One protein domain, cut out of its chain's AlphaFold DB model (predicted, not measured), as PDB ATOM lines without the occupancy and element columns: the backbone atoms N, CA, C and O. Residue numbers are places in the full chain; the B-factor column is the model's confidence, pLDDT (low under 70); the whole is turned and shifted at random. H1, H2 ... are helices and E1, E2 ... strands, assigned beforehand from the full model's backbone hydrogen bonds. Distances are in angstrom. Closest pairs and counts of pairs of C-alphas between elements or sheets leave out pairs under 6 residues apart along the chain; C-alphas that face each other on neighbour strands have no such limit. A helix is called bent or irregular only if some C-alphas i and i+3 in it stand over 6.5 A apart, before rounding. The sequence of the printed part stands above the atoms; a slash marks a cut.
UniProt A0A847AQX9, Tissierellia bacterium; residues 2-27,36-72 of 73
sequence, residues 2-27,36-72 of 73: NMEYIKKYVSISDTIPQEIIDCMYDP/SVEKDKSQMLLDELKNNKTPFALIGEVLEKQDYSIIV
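This is residues 2 to 27 and 36 to 72 of the 73 residues of a protein of Tissierellia bacterium (UniProt A0A847AQX9). The model falls into two loosely joined parts: at one end a small lobe with the short parallel pair of strands E1 and E2 and the short helices H1 and H2, and at the other end a lone helix, H3, well away from them. A long unnamed stretch, residues 50 to 69, leads from H3 back to E2, and its residues 50 to 55 stick out free. The printed part has 63 residues with three named helices and two named strands, in the order H1, E1, H2, H3, E2; the sheet has the order E1, E2 and is parallel, and the class is mostly helix. The whole is loose, with a radius of gyration of the C-alphas of 14.8 A, and spans 38 by 28 by 22 A.

From the first printed residue, H1, residues 2 to 9, meets E1, residues 10 to 12, through a tight link with no residue between them. E1 is the parallel neighbour of E2, residues 70 to 72, with 10 degrees between their directions. Their C-alphas 10 and 70 face each other at 4.7 A; N 11 and O 70, and N 72 and O 11, are within hydrogen-bond range, each at 2.9 A. The closest C-alphas of H1 and E2 are those of Tyr 9 and Ile 70, 6.3 A apart. A tight link of 5 residues leads from E1 to H2, residues 18 to 24, which is apart from H1 and from E2. H3, residues 39 to 49, is apart from H1, H2 and E1. In H2 every O i to N i+4 pair is within hydrogen-bond range; in H1 2 of 4 are, and in H3 5 of 7.

H1 begins at C-alpha 2, (-23.135, 23.118, -39.853), and is 12.1 A long; it is irregular, with C-alphas 5 and 8 7.3 A apart. E1 is 6.4 A long and H2 9.9 A. H3 is the longest helix, 16.2 A from C-alpha 39 at (3.774, 18.360, -27.551) to C-alpha 49; it is only just irregular, with C-alphas 40 and 43 7.0 A apart. E2 is 6.7 A long and ends at C-alpha 72, (-14.718, 14.077, -28.161).

The two C-alphas farthest apart are those of Lys 8 and Asn 51, at 38.8 A. Residues 28 to 35 are not printed, and C-alphas 27 and 36 are 21.0 A apart across this cut, which falls between H2 and H3. The link from H3 to E2 is long, with 20 residues. The mean pLDDT of the printed part is 93.6, and no printed residue is under 70.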
ATOM      1  N   ASN A   2     -24.545  23.302 -40.276       78.19
ATOM      2  CA  ASN A   2     -23.135  23.118 -39.853       78.19
ATOM      3  C   ASN A   2     -22.877  21.731 -39.242       78.19
ATOM      4  O   ASN A   2     -22.045  20.982 -39.747       78.19
ATOM      5  N   MET A   3     -23.666  21.354 -38.232       81.19
ATOM      6  CA  MET A   3     -23.603  20.027 -37.610       81.19
ATOM      7  C   MET A   3     -23.746  18.900 -38.641       81.19
ATOM      8  O   MET A   3     -22.940  17.981 -38.687       81.19
ATOM      9  N   GLU A   4     -24.727  18.992 -39.540       83.88
ATOM     10  CA  GLU A   4     -24.951  17.967 -40.567       83.88
ATOM     11  C   GLU A   4     -23.789  17.799 -41.548       83.88
ATOM     12  O   GLU A   4     -23.587  16.695 -42.052       83.88
ATOM     13  N   TYR A   5     -23.032  18.865 -41.818       85.62
ATOM     14  CA  TYR A   5     -21.877  18.810 -42.709       85.62
ATOM     15  C   TYR A   5     -20.700  18.068 -42.068       85.62
ATOM     16  O   TYR A   5     -20.031  17.273 -42.733       85.62
ATOM     17  N   ILE A   6     -20.459  18.318 -40.777       88.75
ATOM     18  CA  ILE A   6     -19.265  17.829 -40.088       88.75
ATOM     19  C   ILE A   6     -19.494  16.538 -39.296       88.75
ATOM     20  O   ILE A   6     -18.536  15.802 -39.103       88.75
ATOM     21  N   LYS A   7     -20.736  16.204 -38.907       87.81
ATOM     22  CA  LYS A   7     -21.061  15.054 -38.034       87.81
ATOM     23  C   LYS A   7     -20.451  13.722 -38.471       87.81
ATOM     24  O   LYS A   7     -20.131  12.899 -37.634       87.81
ATOM     25  N   LYS A   8     -20.256  13.507 -39.776       92.88
ATOM     26  CA  LYS A   8     -19.651  12.273 -40.312       92.88
ATOM     27  C   LYS A   8     -18.146  12.141 -40.039       92.88
ATOM     28  O   LYS A   8     -17.583  11.088 -40.292       92.88
ATOM     29  N   TYR A   9     -17.503  13.216 -39.591       93.31
ATOM     30  CA  TYR A   9     -16.083  13.266 -39.247       93.31
ATOM     31  C   TYR A   9     -15.847  13.348 -37.733       93.31
ATOM     32  O   TYR A   9     -14.689  13.413 -37.325       93.31
ATOM     33  N   VAL A  10     -16.911  13.392 -36.921       94.44
ATOM     34  CA  VAL A  10     -16.837  13.571 -35.465       94.44
ATOM     35  C   VAL A  10     -17.358  12.314 -34.777       94.44
ATOM     36  O   VAL A  10     -18.459  11.867 -35.085       94.44
ATOM     37  N   SER A  11     -16.587  11.779 -33.835       96.12
ATOM     38  CA  SER A  11     -17.038  10.772 -32.872       96.12
ATOM     39  C   SER A  11     -17.186  11.434 -31.507       96.12
ATOM     40  O   SER A  11     -16.276  12.140 -31.078       96.12
ATOM     41  N   ILE A  12     -18.318  11.225 -30.839       94.94
ATOM     42  CA  ILE A  12     -18.617  11.814 -29.529       94.94
ATOM     43  C   ILE A  12     -18.965  10.682 -28.568       94.94
ATOM     44  O   ILE A  12     -19.787   9.834 -28.910       94.94
ATOM     45  N   SER A  13     -18.333  10.665 -27.395       96.00
ATOM     46  CA  SER A  13     -18.648   9.719 -26.326       96.00
ATOM     47  C   SER A  13     -20.068   9.927 -25.789       96.00
ATOM     48  O   SER A  13     -20.496  11.060 -25.562       96.00
ATOM     49  N   ASP A  14     -20.767   8.829 -25.488       94.06
ATOM     50  CA  ASP A  14     -22.110   8.837 -24.883       94.06
ATOM     51  C   ASP A  14     -22.141   9.486 -23.482       94.06
ATOM     52  O   ASP A  14     -23.209   9.733 -22.922       94.06
ATOM     53  N   THR A  15     -20.971   9.751 -22.893       96.50
ATOM     54  CA  THR A  15     -20.822  10.435 -21.601       96.50
ATOM     55  C   THR A  15     -20.906  11.954 -21.698       96.50
ATOM     56  O   THR A  15     -21.030  12.611 -20.663       96.50
ATOM     57  N   ILE A  16     -20.832  12.528 -22.903       95.88
ATOM     58  CA  ILE A  16     -20.854  13.979 -23.096       95.88
ATOM     59  C   ILE A  16     -22.301  14.493 -23.070       95.88
ATOM     60  O   ILE A  16     -23.128  14.036 -23.862       95.88
ATOM     61  N   PRO A  17     -22.631  15.473 -22.208       96.00
ATOM     62  CA  PRO A  17     -23.963  16.068 -22.179       96.00
ATOM     63  C   PRO A  17     -24.323  16.757 -23.502       96.00
ATOM     64  O   PRO A  17     -23.481  17.414 -24.119       96.00
ATOM     65  N   GLN A  18     -25.591  16.663 -23.914       92.38
ATOM     66  CA  GLN A  18     -26.065  17.228 -25.184       92.38
ATOM     67  C   GLN A  18     -25.831  18.741 -25.268       92.38
ATOM     68  O   GLN A  18     -25.477  19.245 -26.326       92.38
ATOM     69  N   GLU A  19     -25.944  19.462 -24.153       94.50
ATOM     70  CA  GLU A  19     -25.673  20.897 -24.091       94.50
ATOM     71  C   GLU A  19     -24.227  21.254 -24.476       94.50
ATOM     72  O   GLU A  19     -23.996  22.288 -25.102       94.50
ATOM     73  N   ILE A  20     -23.251  20.388 -24.174       93.19
ATOM     74  CA  ILE A  20     -21.852  20.581 -24.582       93.19
ATOM     75  C   ILE A  20     -21.712  20.338 -26.085       93.19
ATOM     76  O   ILE A  20     -21.072  21.127 -26.779       93.19
ATOM     77  N   ILE A  21     -22.354  19.284 -26.596       91.75
ATOM     78  CA  ILE A  21     -22.380  18.959 -28.028       91.75
ATOM     79  C   ILE A  21     -22.987  20.121 -28.822       91.75
ATOM     80  O   ILE A  21     -22.428  20.542 -29.834       91.75
ATOM     81  N   ASP A  22     -24.097  20.680 -28.344       90.44
ATOM     82  CA  ASP A  22     -24.773  21.809 -28.979       90.44
ATOM     83  C   ASP A  22     -23.860  23.045 -29.029       90.44
ATOM     84  O   ASP A  22     -23.750  23.684 -30.079       90.44
ATOM     85  N   CYS A  23     -23.123  23.334 -27.947       90.94
ATOM     86  CA  CYS A  23     -22.126  24.407 -27.921       90.94
ATOM     87  C   CYS A  23     -20.990  24.206 -28.937       90.94
ATOM     88  O   CYS A  23     -20.520  25.182 -29.519       90.94
ATOM     89  N   MET A  24     -20.550  22.970 -29.197       90.06
ATOM     90  CA  MET A  24     -19.487  22.699 -30.181       90.06
ATOM     91  C   MET A  24     -19.892  23.033 -31.621       90.06
ATOM     92  O   MET A  24     -19.032  23.284 -32.467       90.06
ATOM     93  N   TYR A  25     -21.193  23.028 -31.914       90.06
ATOM     94  CA  TYR A  25     -21.728  23.350 -33.237       90.06
ATOM     95  C   TYR A  25     -22.210  24.798 -33.370       90.06
ATOM     96  O   TYR A  25     -22.720  25.171 -34.436       90.06
ATOM     97  N   ASP A  26     -22.025  25.612 -32.331       90.44
ATOM     98  CA  ASP A  26     -22.414  27.014 -32.323       90.44
ATOM     99  C   ASP A  26     -21.547  27.837 -33.302       90.44
ATOM    100  O   ASP A  26     -20.311  27.797 -33.248       90.44
ATOM    101  N   PRO A  27     -22.150  28.577 -34.250       87.44
ATOM    102  CA  PRO A  27     -21.401  29.420 -35.171       87.44
ATOM    103  C   PRO A  27     -20.735  30.593 -34.440       87.44
ATOM    104  O   PRO A  27     -21.389  31.527 -33.985       87.44
ATOM    105  N   SER A  36      -2.115  24.620 -33.020       96.94
ATOM    106  CA  SER A  36      -1.433  23.356 -32.756       96.94
ATOM    107  C   SER A  36       0.073  23.594 -32.713       96.94
ATOM    108  O   SER A  36       0.619  24.322 -33.545       96.94
ATOM    109  N   VAL A  37       0.732  22.994 -31.726       97.12
ATOM    110  CA  VAL A  37       2.186  23.006 -31.554       97.12
ATOM    111  C   VAL A  37       2.662  21.601 -31.207       97.12
ATOM    112  O   VAL A  37       1.871  20.755 -30.789       97.12
ATOM    113  N   GLU A  38       3.961  21.354 -31.360       97.62
ATOM    114  CA  GLU A  38       4.581  20.118 -30.877       97.62
ATOM    115  C   GLU A  38       4.348  19.950 -29.364       97.62
ATOM    116  O   GLU A  38       4.283  20.927 -28.608       97.62
ATOM    117  N   LYS A  39       4.198  18.697 -28.920       95.88
ATOM    118  CA  LYS A  39       3.774  18.360 -27.551       95.88
ATOM    119  C   LYS A  39       4.712  18.932 -26.487       95.88
ATOM    120  O   LYS A  39       4.246  19.419 -25.460       95.88
ATOM    121  N   ASP A  40       6.011  18.932 -26.754       96.88
ATOM    122  CA  ASP A  40       7.061  19.487 -25.894       96.88
ATOM    123  C   ASP A  40       7.048  21.026 -25.815       96.88
ATOM    124  O   ASP A  40       7.480  21.596 -24.814       96.88
ATOM    125  N   LYS A  41       6.495  21.711 -26.820       97.44
ATOM    126  CA  LYS A  41       6.350  23.177 -26.858       97.44
ATOM    127  C   LYS A  41       5.051  23.685 -26.240       97.44
ATOM    128  O   LYS A  41       4.927  24.885 -25.996       97.44
ATOM    129  N   SER A  42       4.087  22.802 -25.980       96.06
ATOM    130  CA  SER A  42       2.767  23.172 -25.450       96.06
ATOM    131  C   SER A  42       2.859  23.957 -24.137       96.06
ATOM    132  O   SER A  42       2.293  25.043 -24.029       96.06
ATOM    133  N   GLN A  43       3.639  23.465 -23.171       95.62
ATOM    134  CA  GLN A  43       3.788  24.113 -21.867       95.62
ATOM    135  C   GLN A  43       4.470  25.480 -21.975       95.62
ATOM    136  O   GLN A  43       4.021  26.437 -21.350       95.62
ATOM    137  N   MET A  44       5.498  25.587 -22.819       96.62
ATOM    138  CA  MET A  44       6.184  26.852 -23.083       96.62
ATOM    139  C   MET A  44       5.212  27.906 -23.633       96.62
ATOM    140  O   MET A  44       5.200  29.035 -23.153       96.62
ATOM    141  N   LEU A  45       4.356  27.542 -24.596       95.88
ATOM    142  CA  LEU A  45       3.339  28.455 -25.129       95.88
ATOM    143  C   LEU A  45       2.357  28.911 -24.041       95.88
ATOM    144  O   LEU A  45       2.039  30.096 -23.961       95.88
ATOM    145  N   LEU A  46       1.880  27.992 -23.198       95.06
ATOM    146  CA  LEU A  46       0.979  28.338 -22.096       95.06
ATOM    147  C   LEU A  46       1.641  29.299 -21.106       95.06
ATOM    148  O   LEU A  46       0.987  30.228 -20.637       95.06
ATOM    149  N   ASP A  47       2.925  29.103 -20.805       95.75
ATOM    150  CA  ASP A  47       3.680  29.964 -19.896       95.75
ATOM    151  C   ASP A  47       3.841  31.388 -20.445       95.75
ATOM    152  O   ASP A  47       3.604  32.347 -19.710       95.75
ATOM    153  N   GLU A  48       4.139  31.533 -21.737       95.44
ATOM    154  CA  GLU A  48       4.210  32.838 -22.415       95.44
ATOM    155  C   GLU A  48       2.852  33.562 -22.435       95.44
ATOM    156  O   GLU A  48       2.777  34.789 -22.324       95.44
ATOM    157  N   LEU A  49       1.750  32.813 -22.525       95.25
ATOM    158  CA  LEU A  49       0.400  33.377 -22.550       95.25
ATOM    159  C   LEU A  49      -0.118  33.809 -21.170       95.25
ATOM    160  O   LEU A  49      -1.050  34.611 -21.122       95.25
ATOM    161  N   LYS A  50       0.480  33.364 -20.054       93.62
ATOM    162  CA  LYS A  50      -0.003  33.658 -18.683       93.62
ATOM    163  C   LYS A  50      -0.200  35.143 -18.384       93.62
ATOM    164  O   LYS A  50      -1.094  35.489 -17.619       93.62
ATOM    165  N   ASN A  51       0.617  36.014 -18.972       90.12
ATOM    166  CA  ASN A  51       0.542  37.462 -18.750       90.12
ATOM    167  C   ASN A  51      -0.387  38.185 -19.743       90.12
ATOM    168  O   ASN A  51      -0.526  39.410 -19.690       90.12
ATOM    169  N   ASN A  52      -1.015  37.451 -20.662       91.44
ATOM    170  CA  ASN A  52      -1.981  37.992 -21.605       91.44
ATOM    171  C   ASN A  52      -3.351  38.170 -20.926       91.44
ATOM    172  O   ASN A  52      -3.751  37.395 -20.063       91.44
ATOM    173  N   LYS A  53      -4.096  39.201 -21.333       93.81
ATOM    174  CA  LYS A  53      -5.480  39.426 -20.891       93.81
ATOM    175  C   LYS A  53      -6.466  38.461 -21.554       93.81
ATOM    176  O   LYS A  53      -7.565  38.274 -21.039       93.81
ATOM    177  N   THR A  54      -6.105  37.901 -22.707       93.31
ATOM    178  CA  THR A  54      -6.956  36.983 -23.463       93.31
ATOM    179  C   THR A  54      -6.969  35.600 -22.807       93.31
ATOM    180  O   THR A  54      -5.896  35.026 -22.623       93.31
ATOM    181  N   PRO A  55      -8.150  35.036 -22.494       94.12
ATOM    182  CA  PRO A  55      -8.262  33.672 -21.987       94.12
ATOM    183  C   PRO A  55      -7.689  32.652 -22.971       94.12
ATOM    184  O   PRO A  55      -7.854  32.780 -24.184       94.12
ATOM    185  N   PHE A  56      -7.049  31.616 -22.442       95.50
ATOM    186  CA  PHE A  56      -6.485  30.525 -23.225       95.50
ATOM    187  C   PHE A  56      -6.657  29.202 -22.480       95.50
ATOM    188  O   PHE A  56      -6.761  29.177 -21.252       95.50
ATOM    189  N   ALA A  57      -6.692  28.103 -23.227       95.19
ATOM    190  CA  ALA A  57      -6.812  26.761 -22.678       95.19
ATOM    191  C   ALA A  57      -6.137  25.743 -23.604       95.19
ATOM    192  O   ALA A  57      -6.167  25.892 -24.827       95.19
ATOM    193  N   LEU A  58      -5.564  24.692 -23.013       96.12
ATOM    194  CA  LEU A  58      -5.237  23.467 -23.736       96.12
ATOM    195  C   LEU A  58      -6.513  22.622 -23.805       96.12
ATOM    196  O   LEU A  58      -7.010  22.191 -22.768       96.12
ATOM    197  N   ILE A  59      -7.051  22.426 -25.010       95.25
ATOM    198  CA  ILE A  59      -8.366  21.792 -25.218       95.25
ATOM    199  C   ILE A  59      -8.290  20.373 -25.800       95.25
ATOM    200  O   ILE A  59      -9.323  19.777 -26.078       95.25
ATOM    201  N   GLY A  60      -7.087  19.842 -26.028       96.31
ATOM    202  CA  GLY A  60      -6.894  18.509 -26.595       96.31
ATOM    203  C   GLY A  60      -5.497  18.309 -27.175       96.31
ATOM    204  O   GLY A  60      -4.595  19.120 -26.957       96.31
ATOM    205  N   GLU A  61      -5.335  17.233 -27.940       96.94
ATOM    206  CA  GLU A  61      -4.097  16.896 -28.642       96.94
ATOM    207  C   GLU A  61      -4.363  16.441 -30.082       96.94
ATOM    208  O   GLU A  61      -5.482  16.087 -30.450       96.94
ATOM    209  N   VAL A  62      -3.323  16.483 -30.917       96.38
ATOM    210  CA  VAL A  62      -3.378  15.966 -32.287       96.38
ATOM    211  C   VAL A  62      -2.873  14.531 -32.277       96.38
ATOM    212  O   VAL A  62      -1.750  14.270 -31.847       96.38
ATOM    213  N   LEU A  63      -3.703  13.616 -32.768       95.81
ATOM    214  CA  LEU A  63      -3.392  12.195 -32.883       95.81
ATOM    215  C   LEU A  63      -3.039  11.830 -34.330       95.81
ATOM    216  O   LEU A  63      -3.317  12.581 -35.270       95.81
ATOM    217  N   GLU A  64      -2.453  10.647 -34.520       96.50
ATOM    218  CA  GLU A  64      -2.377  10.046 -35.852       96.50
ATOM    219  C   GLU A  64      -3.783   9.824 -36.415       96.50
ATOM    220  O   GLU A  64      -4.739   9.600 -35.670       96.50
ATOM    221  N   LYS A  65      -3.907   9.877 -37.744       94.75
ATOM    222  CA  LYS A  65      -5.194   9.775 -38.433       94.75
ATOM    223  C   LYS A  65      -5.940   8.492 -38.035       94.75
ATOM    224  O   LYS A  65      -5.441   7.397 -38.273       94.75
ATOM    225  N   GLN A  66      -7.152   8.663 -37.511       95.06
ATOM    226  CA  GLN A  66      -8.087   7.591 -37.149       95.06
ATOM    227  C   GLN A  66      -9.254   7.508 -38.154       95.06
ATOM    228  O   GLN A  66      -9.265   8.206 -39.175       95.06
ATOM    229  N   ASP A  67     -10.255   6.679 -37.841       95.50
ATOM    230  CA  ASP A  67     -11.520   6.586 -38.586       95.50
ATOM    231  C   ASP A  67     -12.294   7.916 -38.600       95.50
ATOM    232  O   ASP A  67     -12.937   8.262 -39.595       95.50
ATOM    233  N   TYR A  68     -12.186   8.691 -37.515       96.31
ATOM    234  CA  TYR A  68     -12.795  10.010 -37.357       96.31
ATOM    235  C   TYR A  68     -11.723  11.099 -37.264       96.31
ATOM    236  O   TYR A  68     -10.639  10.885 -36.721       96.31
ATOM    237  N   SER A  69     -12.029  12.285 -37.790       94.94
ATOM    238  CA  SER A  69     -11.110  13.432 -37.776       94.94
ATOM    239  C   SER A  69     -11.122  14.188 -36.447       94.94
ATOM    240  O   SER A  69     -10.154  14.874 -36.136       94.94
ATOM    241  N   ILE A  70     -12.230  14.125 -35.706       95.06
ATOM    242  CA  ILE A  70     -12.414  14.772 -34.405       95.06
ATOM    243  C   ILE A  70     -13.017  13.733 -33.462       95.06
ATOM    244  O   ILE A  70     -14.007  13.087 -33.807       95.06
ATOM    245  N   ILE A  71     -12.424  13.582 -32.284       95.94
ATOM    246  CA  ILE A  71     -12.883  12.672 -31.236       95.94
ATOM    247  C   ILE A  71     -13.129  13.521 -29.987       95.94
ATOM    248  O   ILE A  71     -12.291  14.356 -29.644       95.94
ATOM    249  N   VAL A  72     -14.293  13.352 -29.365       95.25
ATOM    250  CA  VAL A  72     -14.718  14.077 -28.161       95.25
ATOM    251  C   VAL A  72     -15.035  13.055 -27.076       95.25
ATOM    252  O   VAL A  72     -15.908  12.208 -27.278       95.25
TER     253      VAL A  72